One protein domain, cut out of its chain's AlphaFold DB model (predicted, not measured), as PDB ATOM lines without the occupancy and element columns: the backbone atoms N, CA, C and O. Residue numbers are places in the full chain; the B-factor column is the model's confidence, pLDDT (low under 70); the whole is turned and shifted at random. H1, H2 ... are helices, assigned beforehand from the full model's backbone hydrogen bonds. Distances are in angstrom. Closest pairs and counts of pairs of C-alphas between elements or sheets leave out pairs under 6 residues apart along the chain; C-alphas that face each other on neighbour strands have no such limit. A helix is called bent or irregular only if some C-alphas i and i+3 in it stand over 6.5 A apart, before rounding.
ATOM      1  N   LEU A 160      39.407 -14.379 -20.626       65.62
ATOM      2  CA  LEU A 160      39.155 -12.969 -20.913       65.62
ATOM      3  C   LEU A 160      38.711 -12.263 -19.626       65.62
ATOM      4  O   LEU A 160      37.923 -12.800 -18.840       65.62
ATOM      5  N   SER A 161      39.230 -11.066 -19.398       77.31
ATOM      6  CA  SER A 161      38.674 -10.162 -18.397       77.31
ATOM      7  C   SER A 161      37.239  -9.786 -18.778       77.31
ATOM      8  O   SER A 161      36.798  -9.963 -19.915       77.31
ATOM      9  N   ILE A 162      36.465  -9.285 -17.818       80.00
ATOM     10  CA  ILE A 162      35.062  -8.912 -18.056       80.00
ATOM     11  C   ILE A 162      34.967  -7.778 -19.081       80.00
ATOM     12  O   ILE A 162      34.059  -7.746 -19.908       80.00
ATOM     13  N   GLU A 163      35.935  -6.875 -19.047       85.50
ATOM     14  CA  GLU A 163      36.127  -5.792 -19.994       85.50
ATOM     15  C   GLU A 163      36.288  -6.344 -21.408       85.50
ATOM     16  O   GLU A 163      35.523  -5.977 -22.297       85.50
ATOM     17  N   GLU A 164      37.198  -7.300 -21.592       77.50
ATOM     18  CA  GLU A 164      37.419  -7.949 -22.885       77.50
ATOM     19  C   GLU A 164      36.196  -8.762 -23.335       77.50
ATOM     20  O   GLU A 164      35.892  -8.807 -24.528       77.50
ATOM     21  N   LEU A 165      35.438  -9.361 -22.406       78.56
ATOM     22  CA  LEU A 165      34.193 -10.053 -22.740       78.56
ATOM     23  C   LEU A 165      33.154  -9.111 -23.359       78.56
ATOM     24  O   LEU A 165      32.394  -9.581 -24.211       78.56
ATOM     25  N   VAL A 166      33.090  -7.848 -22.928       83.56
ATOM     26  CA  VAL A 166      32.157  -6.828 -23.446       83.56
ATOM     27  C   VAL A 166      32.722  -6.143 -24.693       83.56
ATOM     28  O   VAL A 166      31.980  -5.914 -25.648       83.56
ATOM     29  N   ASP A 167      34.031  -5.885 -24.727       81.50
ATOM     30  CA  ASP A 167      34.716  -5.181 -25.822       81.50
ATOM     31  C   ASP A 167      34.737  -5.958 -27.146       81.50
ATOM     32  O   ASP A 167      34.995  -5.377 -28.199       81.50
ATOM     33  N   ARG A 168      34.399  -7.254 -27.128       76.56
ATOM     34  CA  ARG A 168      34.154  -8.044 -28.348       76.56
ATOM     35  C   ARG A 168      33.035  -7.483 -29.226       76.56
ATOM     36  O   ARG A 168      33.009  -7.776 -30.418       76.56
ATOM     37  N   TYR A 169      32.111  -6.715 -28.655       79.56
ATOM     38  CA  TYR A 169      30.958  -6.187 -29.374       79.56
ATOM     39  C   TYR A 169      31.150  -4.701 -29.680       79.56
ATOM     40  O   TYR A 169      31.600  -3.954 -28.808       79.56
ATOM     41  N   PRO A 170      30.784  -4.231 -30.889       74.06
ATOM     42  CA  PRO A 170      31.008  -2.852 -31.315       74.06
ATOM     43  C   PRO A 170      30.001  -1.881 -30.669       74.06
ATOM     44  O   PRO A 170      29.171  -1.278 -31.350       74.06
ATOM     45  N   ILE A 171      30.071  -1.724 -29.346       83.50
ATOM     46  CA  ILE A 171      29.251  -0.787 -28.575       83.50
ATOM     47  C   ILE A 171      29.851   0.616 -28.704       83.50
ATOM     48  O   ILE A 171      30.949   0.896 -28.220       83.50
ATOM     49  N   ARG A 172      29.113   1.531 -29.331       83.69
ATOM     50  CA  ARG A 172      29.540   2.918 -29.554       83.69
ATOM     51  C   ARG A 172      29.440   3.752 -28.279       83.69
ATOM     52  O   ARG A 172      30.239   4.667 -28.075       83.69
ATOM     53  N   ARG A 173      28.458   3.476 -27.414       85.44
ATOM     54  CA  ARG A 173      28.220   4.262 -26.192       85.44
ATOM     55  C   ARG A 173      29.006   3.721 -25.004       85.44
ATOM     56  O   ARG A 173      28.599   2.750 -24.367       85.44
ATOM     57  N   ARG A 174      30.063   4.444 -24.621       87.12
ATOM     58  CA  ARG A 174      30.897   4.119 -23.447       87.12
ATOM     59  C   ARG A 174      30.102   3.912 -22.158       87.12
ATOM     60  O   ARG A 174      30.333   2.925 -21.482       87.12
ATOM     61  N   ALA A 175      29.116   4.764 -21.874       86.75
ATOM     62  CA  ALA A 175      28.306   4.642 -20.657       86.75
ATOM     63  C   ALA A 175      27.591   3.283 -20.536       86.75
ATOM     64  O   ALA A 175      27.424   2.766 -19.437       86.75
ATOM     65  N   ILE A 176      27.185   2.691 -21.663       87.81
ATOM     66  CA  ILE A 176      26.503   1.394 -21.661       87.81
ATOM     67  C   ILE A 176      27.504   0.259 -21.580       87.81
ATOM     68  O   ILE A 176      27.297  -0.687 -20.830       87.81
ATOM     69  N   ARG A 177      28.608   0.372 -22.320       91.69
ATOM     70  CA  ARG A 177      29.726  -0.558 -22.190       91.69
ATOM     71  C   ARG A 177      30.169  -0.661 -20.725       91.69
ATOM     72  O   ARG A 177      30.263  -1.765 -20.202       91.69
ATOM     73  N   ASP A 178      30.335   0.469 -20.044       92.00
ATOM     74  CA  ASP A 178      30.740   0.505 -18.636       92.00
ATOM     75  C   ASP A 178      29.662  -0.076 -17.704       92.00
ATOM     76  O   ASP A 178      29.992  -0.823 -16.784       92.00
ATOM     77  N   LEU A 179      28.373   0.168 -17.979       94.12
ATOM     78  CA  LEU A 179      27.261  -0.457 -17.250       94.12
ATOM     79  C   LEU A 179      27.264  -1.990 -17.382       94.12
ATOM     80  O   LEU A 179      27.042  -2.697 -16.401       94.12
ATOM     81  N   LEU A 180      27.499  -2.508 -18.589       91.94
ATOM     82  CA  LEU A 180      27.546  -3.947 -18.851       91.94
ATOM     83  C   LEU A 180      28.745  -4.607 -18.164       91.94
ATOM     84  O   LEU A 180      28.594  -5.678 -17.573       91.94
ATOM     85  N   VAL A 181      29.907  -3.950 -18.193       93.50
ATOM     86  CA  VAL A 181      31.102  -4.397 -17.466       93.50
ATOM     87  C   VAL A 181      30.824  -4.458 -15.964       93.50
ATOM     88  O   VAL A 181      31.105  -5.479 -15.337       93.50
ATOM     89  N   GLU A 182      30.224  -3.415 -15.391       93.88
ATOM     90  CA  GLU A 182      29.912  -3.383 -13.959       93.88
ATOM     91  C   GLU A 182      28.894  -4.467 -13.575       93.88
ATOM     92  O   GLU A 182      29.090  -5.187 -12.596       93.88
ATOM     93  N   HIS A 183      27.862  -4.672 -14.399       94.00
ATOM     94  CA  HIS A 183      26.866  -5.720 -14.180       94.00
ATOM     95  C   HIS A 183      27.479  -7.127 -14.146       94.00
ATOM     96  O   HIS A 183      27.168  -7.940 -13.272       94.00
ATOM     97  N   LEU A 184      28.355  -7.431 -15.104       89.12
ATOM     98  CA  LEU A 184      29.039  -8.720 -15.162       89.12
ATOM     99  C   LEU A 184      30.014  -8.893 -13.993       89.12
ATOM    100  O   LEU A 184      30.124  -9.995 -13.454       89.12
ATOM    101  N   ARG A 185      30.680  -7.815 -13.563       90.12
ATOM    102  CA  ARG A 185      31.588  -7.824 -12.408       90.12
ATOM    103  C   ARG A 185      30.853  -8.103 -11.106       90.12
ATOM    104  O   ARG A 185      31.309  -8.938 -10.330       90.12
ATOM    105  N   GLU A 186      29.689  -7.495 -10.902       91.31
ATOM    106  CA  GLU A 186      28.839  -7.765  -9.739       91.31
ATOM    107  C   GLU A 186      28.401  -9.240  -9.678       91.31
ATOM    108  O   GLU A 186      28.340  -9.839  -8.602       91.31
ATOM    109  N   ARG A 187      28.145  -9.863 -10.836       86.31
ATOM    110  CA  ARG A 187      27.714 -11.269 -10.920       86.31
ATOM    111  C   ARG A 187      28.846 -12.290 -10.988       86.31
ATOM    112  O   ARG A 187      28.587 -13.481 -10.831       86.31
ATOM    113  N   GLN A 188      30.089 -11.859 -11.170       80.69
ATOM    114  CA  GLN A 188      31.246 -12.745 -11.295       80.69
ATOM    115  C   GLN A 188      31.408 -13.761 -10.145       80.69
ATOM    116  O   GLN A 188      31.723 -14.913 -10.435       80.69
ATOM    117  N   PRO A 189      31.186 -13.416  -8.860       81.81
ATOM    118  CA  PRO A 189      31.423 -14.353  -7.757       81.81
ATOM    119  C   PRO A 189      30.466 -15.553  -7.722       81.81
ATOM    120  O   PRO A 189      30.771 -16.554  -7.076       81.81
ATOM    121  N   SER A 190      29.301 -15.450  -8.368       76.12
ATOM    122  CA  SER A 190      28.251 -16.476  -8.336       76.12
ATOM    123  C   SER A 190      28.159 -17.303  -9.617       76.12
ATOM    124  O   SER A 190      27.388 -18.263  -9.660       76.12
ATOM    125  N   LEU A 191      28.938 -16.960 -10.646       72.69
ATOM    126  CA  LEU A 191      28.845 -17.541 -11.980       72.69
ATOM    127  C   LEU A 191      30.191 -18.106 -12.429       72.69
ATOM    128  O   LEU A 191      31.250 -17.537 -12.168       72.69
ATOM    129  N   ASP A 192      30.150 -19.229 -13.142       66.38
ATOM    130  CA  ASP A 192      31.328 -19.680 -13.868       66.38
ATOM    131  C   ASP A 192      31.579 -18.806 -15.112       66.38
ATOM    132  O   ASP A 192      30.741 -18.013 -15.548       66.38
ATOM    133  N   PHE A 193      32.776 -18.942 -15.682       62.06
ATOM    134  CA  PHE A 193      33.203 -18.147 -16.830       62.06
ATOM    135  C   PHE A 193      32.327 -18.360 -18.073       62.06
ATOM    136  O   PHE A 193      32.099 -17.407 -18.810       62.06
ATOM    137  N   ALA A 194      31.811 -19.574 -18.297       59.31
ATOM    138  CA  ALA A 194      30.974 -19.860 -19.461       59.31
ATOM    139  C   ALA A 194      29.630 -19.125 -19.359       59.31
ATOM    140  O   ALA A 194      29.149 -18.559 -20.339       59.31
ATOM    141  N   ILE A 195      29.058 -19.053 -18.153       68.56
ATOM    142  CA  ILE A 195      27.832 -18.286 -17.928       68.56
ATOM    143  C   ILE A 195      28.089 -16.779 -18.092       68.56
ATOM    144  O   ILE A 195      27.281 -16.092 -18.717       68.56
ATOM    145  N   LEU A 196      29.205 -16.250 -17.575       75.31
ATOM    146  CA  LEU A 196      29.563 -14.834 -17.760       75.31
ATOM    147  C   LEU A 196      29.752 -14.469 -19.235       75.31
ATOM    148  O   LEU A 196      29.281 -13.418 -19.672       75.31
ATOM    149  N   ASP A 197      30.398 -15.346 -19.999       73.00
ATOM    150  CA  ASP A 197      30.601 -15.187 -21.435       73.00
ATOM    151  C   ASP A 197      29.262 -15.118 -22.194       73.00
ATOM    152  O   ASP A 197      29.001 -14.160 -22.933       73.00
ATOM    153  N   ALA A 198      28.355 -16.058 -21.911       67.31
ATOM    154  CA  ALA A 198      27.020 -16.101 -22.506       67.31
ATOM    155  C   ALA A 198      26.152 -14.877 -22.145       67.31
ATOM    156  O   ALA A 198      25.426 -14.347 -22.999       67.31
ATOM    157  N   ILE A 199      26.225 -14.391 -20.897       81.19
ATOM    158  CA  ILE A 199      25.518 -13.167 -20.480       81.19
ATOM    159  C   ILE A 199      26.098 -11.952 -21.205       81.19
ATOM    160  O   ILE A 199      25.321 -11.144 -21.722       81.19
ATOM    161  N   SER A 200      27.429 -11.837 -21.285       83.62
ATOM    162  CA  SER A 200      28.081 -10.746 -22.012       83.62
ATOM    163  C   SER A 200      27.586 -10.687 -23.450       83.62
ATOM    164  O   SER A 200      27.090  -9.653 -23.884       83.62
ATOM    165  N   ARG A 201      27.590 -11.814 -24.167       77.19
ATOM    166  CA  ARG A 201      27.069 -11.887 -25.537       77.19
ATOM    167  C   ARG A 201      25.618 -11.456 -25.666       77.19
ATOM    168  O   ARG A 201      25.274 -10.689 -26.567       77.19
ATOM    169  N   THR A 202      24.765 -11.963 -24.783       77.25
ATOM    170  CA  THR A 202      23.329 -11.686 -24.840       77.25
ATOM    171  C   THR A 202      23.060 -10.196 -24.656       77.25
ATOM    172  O   THR A 202      22.307  -9.605 -25.430       77.25
ATOM    173  N   LEU A 203      23.695  -9.575 -23.661       87.38
ATOM    174  CA  LEU A 203      23.461  -8.171 -23.340       87.38
ATOM    175  C   LEU A 203      24.218  -7.221 -24.277       87.38
ATOM    176  O   LEU A 203      23.623  -6.282 -24.799       87.38
ATOM    177  N   ALA A 204      25.509  -7.457 -24.508       83.31
ATOM    178  CA  ALA A 204      26.373  -6.571 -25.280       83.31
ATOM    179  C   ALA A 204      26.177  -6.731 -26.793       83.31
ATOM    180  O   ALA A 204      25.998  -5.737 -27.496       83.31
ATOM    181  N   GLY A 205      26.171  -7.966 -27.297       76.69
ATOM    182  CA  GLY A 205      26.062  -8.250 -28.727       76.69
ATOM    183  C   GLY A 205      24.622  -8.247 -29.222       76.69
ATOM    184  O   GLY A 205      24.213  -7.388 -30.003       76.69
ATOM    185  N   LEU A 206      23.835  -9.218 -28.759       73.38
ATOM    186  CA  LEU A 206      22.512  -9.488 -29.332       73.38
ATOM    187  C   LEU A 206      21.476  -8.428 -28.996       73.38
ATOM    188  O   LEU A 206      20.603  -8.141 -29.813       73.38
ATOM    189  N   PHE A 207      21.553  -7.872 -27.792       81.38
ATOM    190  CA  PHE A 207      20.648  -6.824 -27.366       81.38
ATOM    191  C   PHE A 207      21.205  -5.449 -27.735       81.38
ATOM    192  O   PHE A 207      20.621  -4.751 -28.562       81.38
ATOM    193  N   TRP A 208      22.342  -5.054 -27.159       85.06
ATOM    194  CA  TRP A 208      22.756  -3.658 -27.228       85.06
ATOM    195  C   TRP A 208      23.364  -3.234 -28.562       85.06
ATOM    196  O   TRP A 208      22.900  -2.254 -29.148       85.06
ATOM    197  N   ALA A 209      24.353  -3.967 -29.079       79.88
ATOM    198  CA  ALA A 209      24.947  -3.643 -30.375       79.88
ATOM    199  C   ALA A 209      23.881  -3.662 -31.485       79.88
ATOM    200  O   ALA A 209      23.864  -2.780 -32.345       79.88
ATOM    201  N   ARG A 210      22.914  -4.587 -31.397       78.75
ATOM    202  CA  ARG A 210      21.777  -4.629 -32.320       78.75
ATOM    203  C   ARG A 210      20.846  -3.421 -32.185       78.75
ATOM    204  O   ARG A 210      20.412  -2.879 -33.201       78.75
ATOM    205  N   ILE A 211      20.552  -2.967 -30.965       82.12
ATOM    206  CA  ILE A 211      19.782  -1.732 -30.738       82.12
ATOM    207  C   ILE A 211      20.509  -0.524 -31.328       82.12
ATOM    208  O   ILE A 211      19.872   0.290 -31.996       82.12
ATOM    209  N   GLU A 212      21.820  -0.399 -31.114       81.12
ATOM    210  CA  GLU A 212      22.606   0.728 -31.626       81.12
ATOM    211  C   GLU A 212      22.704   0.744 -33.156       81.12
ATOM    212  O   GLU A 212      22.679   1.820 -33.760       81.12
ATOM    213  N   GLU A 213      22.772  -0.428 -33.789       77.56
ATOM    214  CA  GLU A 213      22.718  -0.565 -35.246       77.56
ATOM    215  C   GLU A 213      21.376  -0.066 -35.807       77.56
ATOM    216  O   GLU A 213      21.341   0.648 -36.810       77.56
ATOM    217  N   LEU A 214      20.272  -0.395 -35.130       77.12
ATOM    218  CA  LEU A 214      18.915  -0.047 -35.554       77.12
ATOM    219  C   LEU A 214      18.500   1.386 -35.175       77.12
ATOM    220  O   LEU A 214      17.672   1.986 -35.860       77.12
ATOM    221  N   SER A 215      19.065   1.947 -34.101       67.44
ATOM    222  CA  SER A 215      18.578   3.172 -33.441       67.44
ATOM    223  C   SER A 215      19.611   4.299 -33.449       67.44
ATOM    224  O   SER A 215      19.832   4.956 -32.430       67.44
TER     225      SER A 215
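What this domain is: This is residues 160 to 215 of the 230 residues of an uncharacterized protein of Embleya scabrispora (UniProt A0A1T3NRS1). Two long helices, H2 and H3, lie side by side as a helical hairpin, and a short first helix, H1, packs on one side of that hairpin, touching both. The three helix centres make a triangle, and residues 205 to 214 of H3 run on past its contacts with the other two. The printed part has 56 residues, with three named helices in the order H1, H2, H3 and no named strand; the class is all helix, and the packing is mostly aligned. The whole is compact, with a radius of gyration of the C-alphas of 10.6 A, and its outline is elongated, spanning 33 by 18 by 15 A.

How they stand to each other: H1, residues 162 to 167, touches H2, residues 174 to 190; their closest C-alphas, those of Glu 163 and Val 181, are 5.8 A apart. The two form a helical hairpin and run opposite ways at a shallow tilt of 33 degrees, only just short of steep. H1 also touches H3, residues 193 to 214, which meets it with residues 197 to 204 alone; the closest C-alphas are those of Val 166 and Ser 200, 5.8 A apart. H1 and H3 run the same way at a shallow tilt of 28 degrees. H2 and H3 form a second helical hairpin, running opposite ways at a shallow tilt of 21 degrees. They touch, H3 with residues 196 to 204 alone, and their closest C-alphas, those of Leu 184 and Leu 196, are 6.7 A apart. Every O i to N i+4 pair is within hydrogen-bond range in H1, against 11 of 13 in H2 and 13 of 18 in H3.

Where its parts are: H1 begins at C-alpha 162, at (35.062, -8.912, -18.056), and measures 8.6 A from first to last C-alpha. H2 begins at C-alpha 174, at (30.897, 4.119, -23.447), and measures 25.7 A; it is irregular, with C-alphas 186 and 189 7.3 A apart. H3 is the longest helix, with 22 residues and 29.7 A, and ends at C-alpha 214, at (18.915, -0.047, -35.554). H3 is neither bent nor irregular, but only just: C-alphas 206 and 209 are 6.4 A apart.

The domain as a whole: The two C-alphas farthest apart are those of Pro 189 and Leu 214, 33.7 A from each other. The printed part has no cut. The link from H1 to H2 is short, with 6 residues, and the link from H2 to H3 is tight, with 2. The mean pLDDT of the printed part is 80.6; residue 160, residues 192 to 195, residue 198 and residue 215 are under 70.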